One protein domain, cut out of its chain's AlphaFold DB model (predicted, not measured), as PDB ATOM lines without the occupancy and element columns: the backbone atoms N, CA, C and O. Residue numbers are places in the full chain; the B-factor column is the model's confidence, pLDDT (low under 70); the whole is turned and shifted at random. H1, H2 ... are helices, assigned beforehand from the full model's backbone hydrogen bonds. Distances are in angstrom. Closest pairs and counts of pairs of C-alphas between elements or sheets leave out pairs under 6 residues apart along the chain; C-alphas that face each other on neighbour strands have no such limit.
ATOM      1  N   LYS A   6       6.890 -33.136  16.286       90.94
ATOM      2  CA  LYS A   6       6.572 -33.211  14.854       90.94
ATOM      3  C   LYS A   6       7.328 -32.165  14.036       90.94
ATOM      4  O   LYS A   6       7.847 -32.489  12.977       90.94
ATOM      5  N   GLN A   7       7.429 -30.923  14.513       93.31
ATOM      6  CA  GLN A   7       8.200 -29.888  13.812       93.31
ATOM      7  C   GLN A   7       9.691 -30.225  13.771       93.31
ATOM      8  O   GLN A   7      10.347 -29.990  12.758       93.31
ATOM      9  N   ALA A   8      10.227 -30.798  14.848       94.44
ATOM     10  CA  ALA A   8      11.603 -31.271  14.886       94.44
ATOM     11  C   ALA A   8      11.824 -32.441  13.906       94.44
ATOM     12  O   ALA A   8      12.809 -32.420  13.168       94.44
ATOM     13  N   PHE A   9      10.874 -33.380  13.807       94.06
ATOM     14  CA  PHE A   9      10.899 -34.439  12.790       94.06
ATOM     15  C   PHE A   9      10.901 -33.868  11.369       94.06
ATOM     16  O   PHE A   9      11.779 -34.181  10.576       94.06
ATOM     17  N   GLN A  10       9.962 -32.968  11.059       93.00
ATOM     18  CA  GLN A  10       9.867 -32.324   9.745       93.00
ATOM     19  C   GLN A  10      11.137 -31.537   9.397       93.00
ATOM     20  O   GLN A  10      11.568 -31.534   8.250       93.00
ATOM     21  N   THR A  11      11.764 -30.906  10.393       95.38
ATOM     22  CA  THR A  11      13.048 -30.217  10.216       95.38
ATOM     23  C   THR A  11      14.161 -31.203   9.851       95.38
ATOM     24  O   THR A  11      14.968 -30.911   8.971       95.38
ATOM     25  N   MET A  12      14.201 -32.372  10.500       96.31
ATOM     26  CA  MET A  12      15.155 -33.439  10.190       96.31
ATOM     27  C   MET A  12      14.941 -33.994   8.773       96.31
ATOM     28  O   MET A  12      15.907 -34.089   8.020       96.31
ATOM     29  N   VAL A  13      13.692 -34.269   8.382       95.75
ATOM     30  CA  VAL A  13      13.356 -34.736   7.024       95.75
ATOM     31  C   VAL A  13      13.792 -33.715   5.975       95.75
ATOM     32  O   VAL A  13      14.532 -34.068   5.062       95.75
ATOM     33  N   LEU A  14      13.441 -32.436   6.154       96.62
ATOM     34  CA  LEU A  14      13.837 -31.365   5.232       96.62
ATOM     35  C   LEU A  14      15.363 -31.267   5.083       96.62
ATOM     36  O   LEU A  14      15.885 -31.093   3.986       96.62
ATOM     37  N   PHE A  15      16.107 -31.409   6.182       97.94
ATOM     38  CA  PHE A  15      17.567 -31.414   6.124       97.94
ATOM     39  C   PHE A  15      18.118 -32.580   5.282       97.94
ATOM     40  O   PHE A  15      19.079 -32.394   4.527       97.94
ATOM     41  N   LEU A  16      17.522 -33.770   5.400       97.69
ATOM     42  CA  LEU A  16      17.898 -34.941   4.607       97.69
ATOM     43  C   LEU A  16      17.524 -34.783   3.132       97.69
ATOM     44  O   LEU A  16      18.323 -35.160   2.278       97.69
ATOM     45  N   GLU A  17      16.378 -34.175   2.819       97.25
ATOM     46  CA  GLU A  17      15.983 -33.847   1.442       97.25
ATOM     47  C   GLU A  17      17.017 -32.931   0.776       97.25
ATOM     48  O   GLU A  17      17.518 -33.235  -0.307       97.25
ATOM     49  N   GLU A  18      17.425 -31.857   1.457       98.06
ATOM     50  CA  GLU A  18      18.474 -30.945   0.980       98.06
ATOM     51  C   GLU A  18      19.834 -31.649   0.830       98.06
ATOM     52  O   GLU A  18      20.656 -31.314  -0.029       98.06
ATOM     53  N   PHE A  19      20.132 -32.635   1.679       98.25
ATOM     54  CA  PHE A  19      21.337 -33.452   1.540       98.25
ATOM     55  C   PHE A  19      21.256 -34.411   0.345       98.25
ATOM     56  O   PHE A  19      22.220 -34.513  -0.421       98.25
ATOM     57  N   TYR A  20      20.110 -35.054   0.135       98.19
ATOM     58  CA  TYR A  20      19.860 -35.909  -1.020       98.19
ATOM     59  C   TYR A  20      19.967 -35.122  -2.325       98.19
ATOM     60  O   TYR A  20      20.704 -35.534  -3.212       98.19
ATOM     61  N   GLN A  21      19.358 -33.938  -2.421       97.75
ATOM     62  CA  GLN A  21      19.445 -33.092  -3.620       97.75
ATOM     63  C   GLN A  21      20.891 -32.757  -4.023       97.75
ATOM     64  O   GLN A  21      21.205 -32.636  -5.207       97.75
ATOM     65  N   ARG A  22      21.794 -32.621  -3.042       98.06
ATOM     66  CA  ARG A  22      23.214 -32.317  -3.282       98.06
ATOM     67  C   ARG A  22      24.052 -33.539  -3.647       98.06
ATOM     68  O   ARG A  22      25.098 -33.377  -4.268       98.06
ATOM     69  N   THR A  23      23.644 -34.731  -3.221       98.06
ATOM     70  CA  THR A  23      24.486 -35.939  -3.282       98.06
ATOM     71  C   THR A  23      23.943 -37.022  -4.205       98.06
ATOM     72  O   THR A  23      24.732 -37.792  -4.741       98.06
ATOM     73  N   ASN A  24      22.626 -37.065  -4.412       97.19
ATOM     74  CA  ASN A  24      21.887 -38.155  -5.048       97.19
ATOM     75  C   ASN A  24      22.241 -39.533  -4.456       97.19
ATOM     76  O   ASN A  24      22.377 -40.504  -5.190       97.19
ATOM     77  N   SER A  25      22.459 -39.612  -3.137       98.25
ATOM     78  CA  SER A  25      22.747 -40.885  -2.459       98.25
ATOM     79  C   SER A  25      21.494 -41.753  -2.384       98.25
ATOM     80  O   SER A  25      20.510 -41.368  -1.751       98.25
ATOM     81  N   ASP A  26      21.561 -42.943  -2.980       97.12
ATOM     82  CA  ASP A  26      20.469 -43.920  -2.987       97.12
ATOM     83  C   ASP A  26      20.061 -44.338  -1.567       97.12
ATOM     84  O   ASP A  26      18.879 -44.525  -1.292       97.12
ATOM     85  N   GLU A  27      21.013 -44.419  -0.633       97.56
ATOM     86  CA  GLU A  27      20.748 -44.746   0.770       97.56
ATOM     87  C   GLU A  27      19.890 -43.676   1.454       97.56
ATOM     88  O   GLU A  27      18.959 -44.002   2.192       97.56
ATOM     89  N   ILE A  28      20.169 -42.396   1.187       97.62
ATOM     90  CA  ILE A  28      19.352 -41.292   1.707       97.62
ATOM     91  C   ILE A  28      17.995 -41.262   1.002       97.62
ATOM     92  O   ILE A  28      16.986 -41.012   1.654       97.62
ATOM     93  N   GLY A  29      17.949 -41.556  -0.300       97.00
ATOM     94  CA  GLY A  29      16.696 -41.680  -1.048       97.00
ATOM     95  C   GLY A  29      15.786 -42.780  -0.491       97.00
ATOM     96  O   GLY A  29      14.590 -42.551  -0.312       97.00
ATOM     97  N   GLY A  30      16.357 -43.939  -0.151       96.56
ATOM     98  CA  GLY A  30      15.649 -45.036   0.512       96.56
ATOM     99  C   GLY A  30      15.089 -44.617   1.870       96.56
ATOM    100  O   GLY A  30      13.889 -44.729   2.092       96.56
ATOM    101  N   LEU A  31      15.927 -44.022   2.726       96.25
ATOM    102  CA  LEU A  31      15.483 -43.508   4.024       96.25
ATOM    103  C   LEU A  31      14.358 -42.466   3.881       96.25
ATOM    104  O   LEU A  31      13.358 -42.537   4.587       96.25
ATOM    105  N   LEU A  32      14.486 -41.506   2.963       96.56
ATOM    106  CA  LEU A  32      13.453 -40.490   2.723       96.56
ATOM    107  C   LEU A  32      12.118 -41.100   2.275       96.56
ATOM    108  O   LEU A  32      11.065 -40.571   2.632       96.56
ATOM    109  N   SER A  33      12.153 -42.213   1.535       95.25
ATOM    110  CA  SER A  33      10.944 -42.949   1.157       95.25
ATOM    111  C   SER A  33      10.201 -43.486   2.382       95.25
ATOM    112  O   SER A  33       8.977 -43.385   2.428       95.25
ATOM    113  N   ASP A  34      10.917 -43.999   3.384       94.88
ATOM    114  CA  ASP A  34      10.324 -44.518   4.626       94.88
ATOM    115  C   ASP A  34       9.789 -43.383   5.523       94.88
ATOM    116  O   ASP A  34       8.756 -43.520   6.187       94.88
ATOM    117  N   LEU A  35      10.463 -42.226   5.499       94.94
ATOM    118  CA  LEU A  35      10.126 -41.036   6.292       94.94
ATOM    119  C   LEU A  35       8.973 -40.194   5.722       94.94
ATOM    120  O   LEU A  35       8.511 -39.271   6.401       94.94
ATOM    121  N   LEU A  36       8.506 -40.477   4.501       90.88
ATOM    122  CA  LEU A  36       7.445 -39.712   3.844       90.88
ATOM    123  C   LEU A  36       6.185 -39.684   4.722       90.88
ATOM    124  O   LEU A  36       5.601 -40.721   5.011       90.88
ATOM    125  N   MET A  37       5.745 -38.498   5.140       86.00
ATOM    126  CA  MET A  37       4.597 -38.352   6.037       86.00
ATOM    127  C   MET A  37       3.309 -38.075   5.256       86.00
ATOM    128  O   MET A  37       3.256 -37.157   4.436       86.00
ATOM    129  N   SER A  38       2.258 -38.845   5.535       82.44
ATOM    130  CA  SER A  38       0.921 -38.638   4.978       82.44
ATOM    131  C   SER A  38       0.240 -37.392   5.561       82.44
ATOM    132  O   SER A  38       0.654 -36.847   6.589       82.44
ATOM    133  N   GLU A  39      -0.865 -36.966   4.944       78.50
ATOM    134  CA  GLU A  39      -1.706 -35.872   5.456       78.50
ATOM    135  C   GLU A  39      -2.266 -36.164   6.860       78.50
ATOM    136  O   GLU A  39      -2.469 -35.247   7.658       78.50
ATOM    137  N   GLU A  40      -2.436 -37.444   7.199       77.06
ATOM    138  CA  GLU A  40      -2.882 -37.910   8.517       77.06
ATOM    139  C   GLU A  40      -1.744 -37.938   9.555       77.06
ATOM    140  O   GLU A  40      -1.981 -38.177  10.739       77.06
ATOM    141  N   GLY A  41      -0.506 -37.632   9.149       75.19
ATOM    142  CA  GLY A  41       0.651 -37.537  10.038       75.19
ATOM    143  C   GLY A  41       1.344 -38.865  10.333       75.19
ATOM    144  O   GLY A  41       2.112 -38.927  11.291       75.19
ATOM    145  N   ILE A  42       1.087 -39.897   9.530       80.25
ATOM    146  CA  ILE A  42       1.725 -41.214   9.636       80.25
ATOM    147  C   ILE A  42       2.831 -41.292   8.579       80.25
ATOM    148  O   ILE A  42       2.616 -40.896   7.434       80.25
ATOM    149  N   THR A  43       4.017 -41.759   8.959       90.12
ATOM    150  CA  THR A  43       5.122 -42.029   8.026       90.12
ATOM    151  C   THR A  43       4.810 -43.236   7.136       90.12
ATOM    152  O   THR A  43       4.019 -44.100   7.513       90.12
ATOM    153  N   ALA A  44       5.409 -43.304   5.948       88.00
ATOM    154  CA  ALA A  44       5.208 -44.409   5.011       88.00
ATOM    155  C   ALA A  44       5.606 -45.753   5.634       88.00
ATOM    156  O   ALA A  44       4.876 -46.732   5.477       88.00
ATOM    157  N   ASP A  45       6.693 -45.765   6.410       89.88
ATOM    158  CA  ASP A  45       6.944 -46.795   7.413       89.88
ATOM    159  C   ASP A  45       6.508 -46.291   8.803       89.88
ATOM    160  O   ASP A  45       7.149 -45.392   9.353       89.88
ATOM    161  N   PRO A  46       5.451 -46.855   9.420       87.06
ATOM    162  CA  PRO A  46       5.016 -46.476  10.764       87.06
ATOM    163  C   PRO A  46       6.102 -46.604  11.843       87.06
ATOM    164  O   PRO A  46       6.061 -45.853  12.821       87.06
ATOM    165  N   ALA A  47       7.073 -47.511  11.673       93.00
ATOM    166  CA  ALA A  47       8.162 -47.699  12.632       93.00
ATOM    167  C   ALA A  47       9.074 -46.464  12.718       93.00
ATOM    168  O   ALA A  47       9.580 -46.140  13.792       93.00
ATOM    169  N   ALA A  48       9.211 -45.704  11.627       93.25
ATOM    170  CA  ALA A  48      10.076 -44.531  11.593       93.25
ATOM    171  C   ALA A  48       9.633 -43.421  12.563       93.25
ATOM    172  O   ALA A  48      10.468 -42.733  13.161       93.25
ATOM    173  N   TRP A  49       8.321 -43.242  12.754       92.00
ATOM    174  CA  TRP A  49       7.811 -42.297  13.746       92.00
ATOM    175  C   TRP A  49       8.097 -42.769  15.177       92.00
ATOM    176  O   TRP A  49       8.502 -41.969  16.022       92.00
ATOM    177  N   GLU A  50       7.942 -44.065  15.450       92.31
ATOM    178  CA  GLU A  50       8.268 -44.645  16.757       92.31
ATOM    179  C   GLU A  50       9.767 -44.504  17.072       92.31
ATOM    180  O   GLU A  50      10.135 -44.052  18.160       92.31
ATOM    181  N   ASP A  51      10.636 -44.781  16.100       94.19
ATOM    182  CA  ASP A  51      12.086 -44.609  16.222       94.19
ATOM    183  C   ASP A  51      12.475 -43.153  16.501       94.19
ATOM    184  O   ASP A  51      13.335 -42.878  17.348       94.19
ATOM    185  N   TRP A  52      11.797 -42.200  15.859       93.88
ATOM    186  CA  TRP A  52      11.970 -40.779  16.150       93.88
ATOM    187  C   TRP A  52      11.590 -40.432  17.595       93.88
ATOM    188  O   TRP A  52      12.360 -39.770  18.304       93.88
ATOM    189  N   GLN A  53      10.431 -40.904  18.067       93.75
ATOM    190  CA  GLN A  53      10.007 -40.685  19.452       93.75
ATOM    191  C   GLN A  53      10.997 -41.317  20.441       93.75
ATOM    192  O   GLN A  53      11.358 -40.684  21.439       93.75
ATOM    193  N   ASN A  54      11.518 -42.508  20.139       95.38
ATOM    194  CA  ASN A  54      12.553 -43.170  20.932       95.38
ATOM    195  C   ASN A  54      13.843 -42.338  21.010       95.38
ATOM    196  O   ASN A  54      14.428 -42.216  22.092       95.38
ATOM    197  N   CYS A  55      14.269 -41.716  19.908       95.62
ATOM    198  CA  CYS A  55      15.410 -40.797  19.896       95.62
ATOM    199  C   CYS A  55      15.181 -39.588  20.816       95.62
ATOM    200  O   CYS A  55      16.041 -39.266  21.642       95.62
ATOM    201  N   ILE A  56      14.003 -38.957  20.741       94.31
ATOM    202  CA  ILE A  56      13.640 -37.831  21.617       94.31
ATOM    203  C   ILE A  56      13.702 -38.245  23.090       94.31
ATOM    204  O   ILE A  56      14.324 -37.554  23.903       94.31
ATOM    205  N   GLN A  57      13.108 -39.388  23.448       94.62
ATOM    206  CA  GLN A  57      13.110 -39.867  24.833       94.62
ATOM    207  C   GLN A  57      14.528 -40.137  25.349       94.62
ATOM    208  O   GLN A  57      14.832 -39.826  26.504       94.62
ATOM    209  N   GLN A  58      15.415 -40.671  24.506       94.25
ATOM    210  CA  GLN A  58      16.817 -40.889  24.866       94.25
ATOM    211  C   GLN A  58      17.561 -39.577  25.140       94.25
ATOM    212  O   GLN A  58      18.276 -39.486  26.144       94.25
ATOM    213  N   ILE A  59      17.362 -38.551  24.308       92.75
ATOM    214  CA  ILE A  59      17.970 -37.228  24.514       92.75
ATOM    215  C   ILE A  59      17.452 -36.591  25.805       92.75
ATOM    216  O   ILE A  59      18.252 -36.247  26.675       92.75
ATOM    217  N   ILE A  60      16.131 -36.541  25.998       91.19
ATOM    218  CA  ILE A  60      15.518 -35.969  27.209       91.19
ATOM    219  C   ILE A  60      15.991 -36.704  28.469       91.19
ATOM    220  O   ILE A  60      16.275 -36.085  29.498       91.19
ATOM    221  N   LYS A  61      16.078 -38.038  28.418       91.88
ATOM    222  CA  LYS A  61      16.606 -38.834  29.530       91.88
ATOM    223  C   LYS A  61      18.056 -38.453  29.822       91.88
ATOM    224  O   LYS A  61      18.394 -38.223  30.980       91.88
ATOM    225  N   THR A  62      18.889 -38.353  28.792       87.75
ATOM    226  CA  THR A  62      20.308 -38.000  28.930       87.75
ATOM    227  C   THR A  62      20.486 -36.613  29.545       87.75
ATOM    228  O   THR A  62      21.242 -36.477  30.503       87.75
ATOM    229  N   GLU A  63      19.732 -35.610  29.089       84.88
ATOM    230  CA  GLU A  63      19.761 -34.247  29.643       84.88
ATOM    231  C   GLU A  63      19.364 -34.193  31.123       84.88
ATOM    232  O   GLU A  63      19.959 -33.458  31.917       84.88
ATOM    233  N   LYS A  64      18.381 -35.003  31.535       81.00
ATOM    234  CA  LYS A  64      18.007 -35.121  32.953       81.00
ATOM    235  C   LYS A  64      19.141 -35.714  33.791       81.00
ATOM    236  O   LYS A  64      19.377 -35.243  34.903       81.00
ATOM    237  N   LEU A  65      19.855 -36.716  33.272       76.25
ATOM    238  CA  LEU A  65      20.992 -37.331  33.967       76.25
ATOM    239  C   LEU A  65      22.195 -36.376  34.070       76.25
ATOM    240  O   LEU A  65      22.827 -36.296  35.128       76.25
ATOM    241  N   THR A  66      22.505 -35.627  33.012       72.31
ATOM    242  CA  THR A  66      23.608 -34.649  33.024       72.31
ATOM    243  C   THR A  66      23.298 -33.456  33.930       72.31
ATOM    244  O   THR A  66      24.172 -32.996  34.663       72.31
ATOM    245  N   SER A  67      22.040 -33.013  33.979       70.06
ATOM    246  CA  SER A  67      21.605 -31.934  34.879       70.06
ATOM    247  C   SER A  67      21.600 -32.359  36.356       70.06
ATOM    248  O   SER A  67      21.969 -31.579  37.234       70.06
ATOM    249  N   ALA A  68      21.235 -33.612  36.651       68.06
ATOM    250  CA  ALA A  68      21.267 -34.151  38.013       68.06
ATOM    251  C   ALA A  68      22.702 -34.297  38.553       68.06
ATOM    252  O   ALA A  68      22.980 -33.912  39.686       68.06
ATOM    253  N   THR A  69      23.632 -34.789  37.730       60.22
ATOM    254  CA  THR A  69      25.039 -35.002  38.127       60.22
ATOM    255  C   THR A  69      25.829 -33.699  38.284       60.22
ATOM    256  O   THR A  69      26.689 -33.615  39.162       60.22
ATOM    257  N   ALA A  70      25.489 -32.646  37.532       59.00
ATOM    258  CA  ALA A  70      26.070 -31.310  37.706       59.00
ATOM    259  C   ALA A  70      25.721 -30.657  39.061       59.00
ATOM    260  O   ALA A  70      26.450 -29.785  39.525       59.00
ATOM    261  N   THR A  71      24.642 -31.097  39.720       57.31
ATOM    262  CA  THR A  71      24.183 -30.529  41.003       57.31
ATOM    263  C   THR A  71      24.757 -31.279  42.217       57.31
ATOM    264  O   THR A  71      24.730 -30.767  43.331       57.31
TER     265      THR A  71
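What this domain is: This is residues 6 to 71 of the 75 residues of an uncharacterized protein of Oscillatoriales cyanobacterium USR001 (UniProt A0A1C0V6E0). A small body made of the helical hairpin H1 and H2 and the first part of H3 has a long arm, residues 57 to 71 of H3, that sticks out far from it. H1 and H2 run side by side in opposite ways, and a loop of residues 36 to 45 joins H2 to H3, which leads away from the hairpin. The printed part has 66 residues with three named helices, H1, H2 and H3 in that order, and no named strand; the class is all helix. The whole is loose, with a radius of gyration of the C-alphas of 14.9 A, and elongated, spanning 46 by 28 by 18 A.

Where its parts are: H1 is residues 6 to 23, 25.6 A from first to last C-alpha, and begins with C-alpha 6 at (6.572, -33.211, 14.854). H2 is residues 26 to 35, 14.2 A long, and ends with C-alpha 35 at (10.126, -41.036, 6.292). H3 is residues 46 to 71, 39.2 A long, and ends with C-alpha 71 at (24.183, -30.529, 41.003).

How they stand to each other: H1 and H2 form a helical hairpin and touch, H1 with residues 13 to 20 alone; their closest C-alphas, those of Tyr 20 and Ile 28, are 6.1 A apart. They run opposite ways at a shallow tilt of 22 degrees. H2 and H3 only just touch, with 3 pairs of C-alphas within 8 A, H3 with residues 48 to 49 alone; the closest are those of Leu 35 and Ala 48, at 6.3 A. Their lines are about perpendicular, at 89 degrees. H1 and H3 are close but not clearly touching, the closest C-alphas being those of Phe 9 and Trp 52, 7.3 A apart. In H1 and H2 every O i to N i+4 pair is within hydrogen-bond range; in H3 20 of 22 are.

The domain as a whole: The C-alphas farthest apart, those of Asn 24 and Thr 71, are 46.7 A apart. Without the stretches that stand free, residues 22 to 27 and 57 to 71, the body spans 25 by 19 by 17 A. The printed part has no cut. The link from H1 to H2 is tight and that from H2 to H3 is short. The mean pLDDT of the printed part is 89.9, and residues 68 to 71 are under 70.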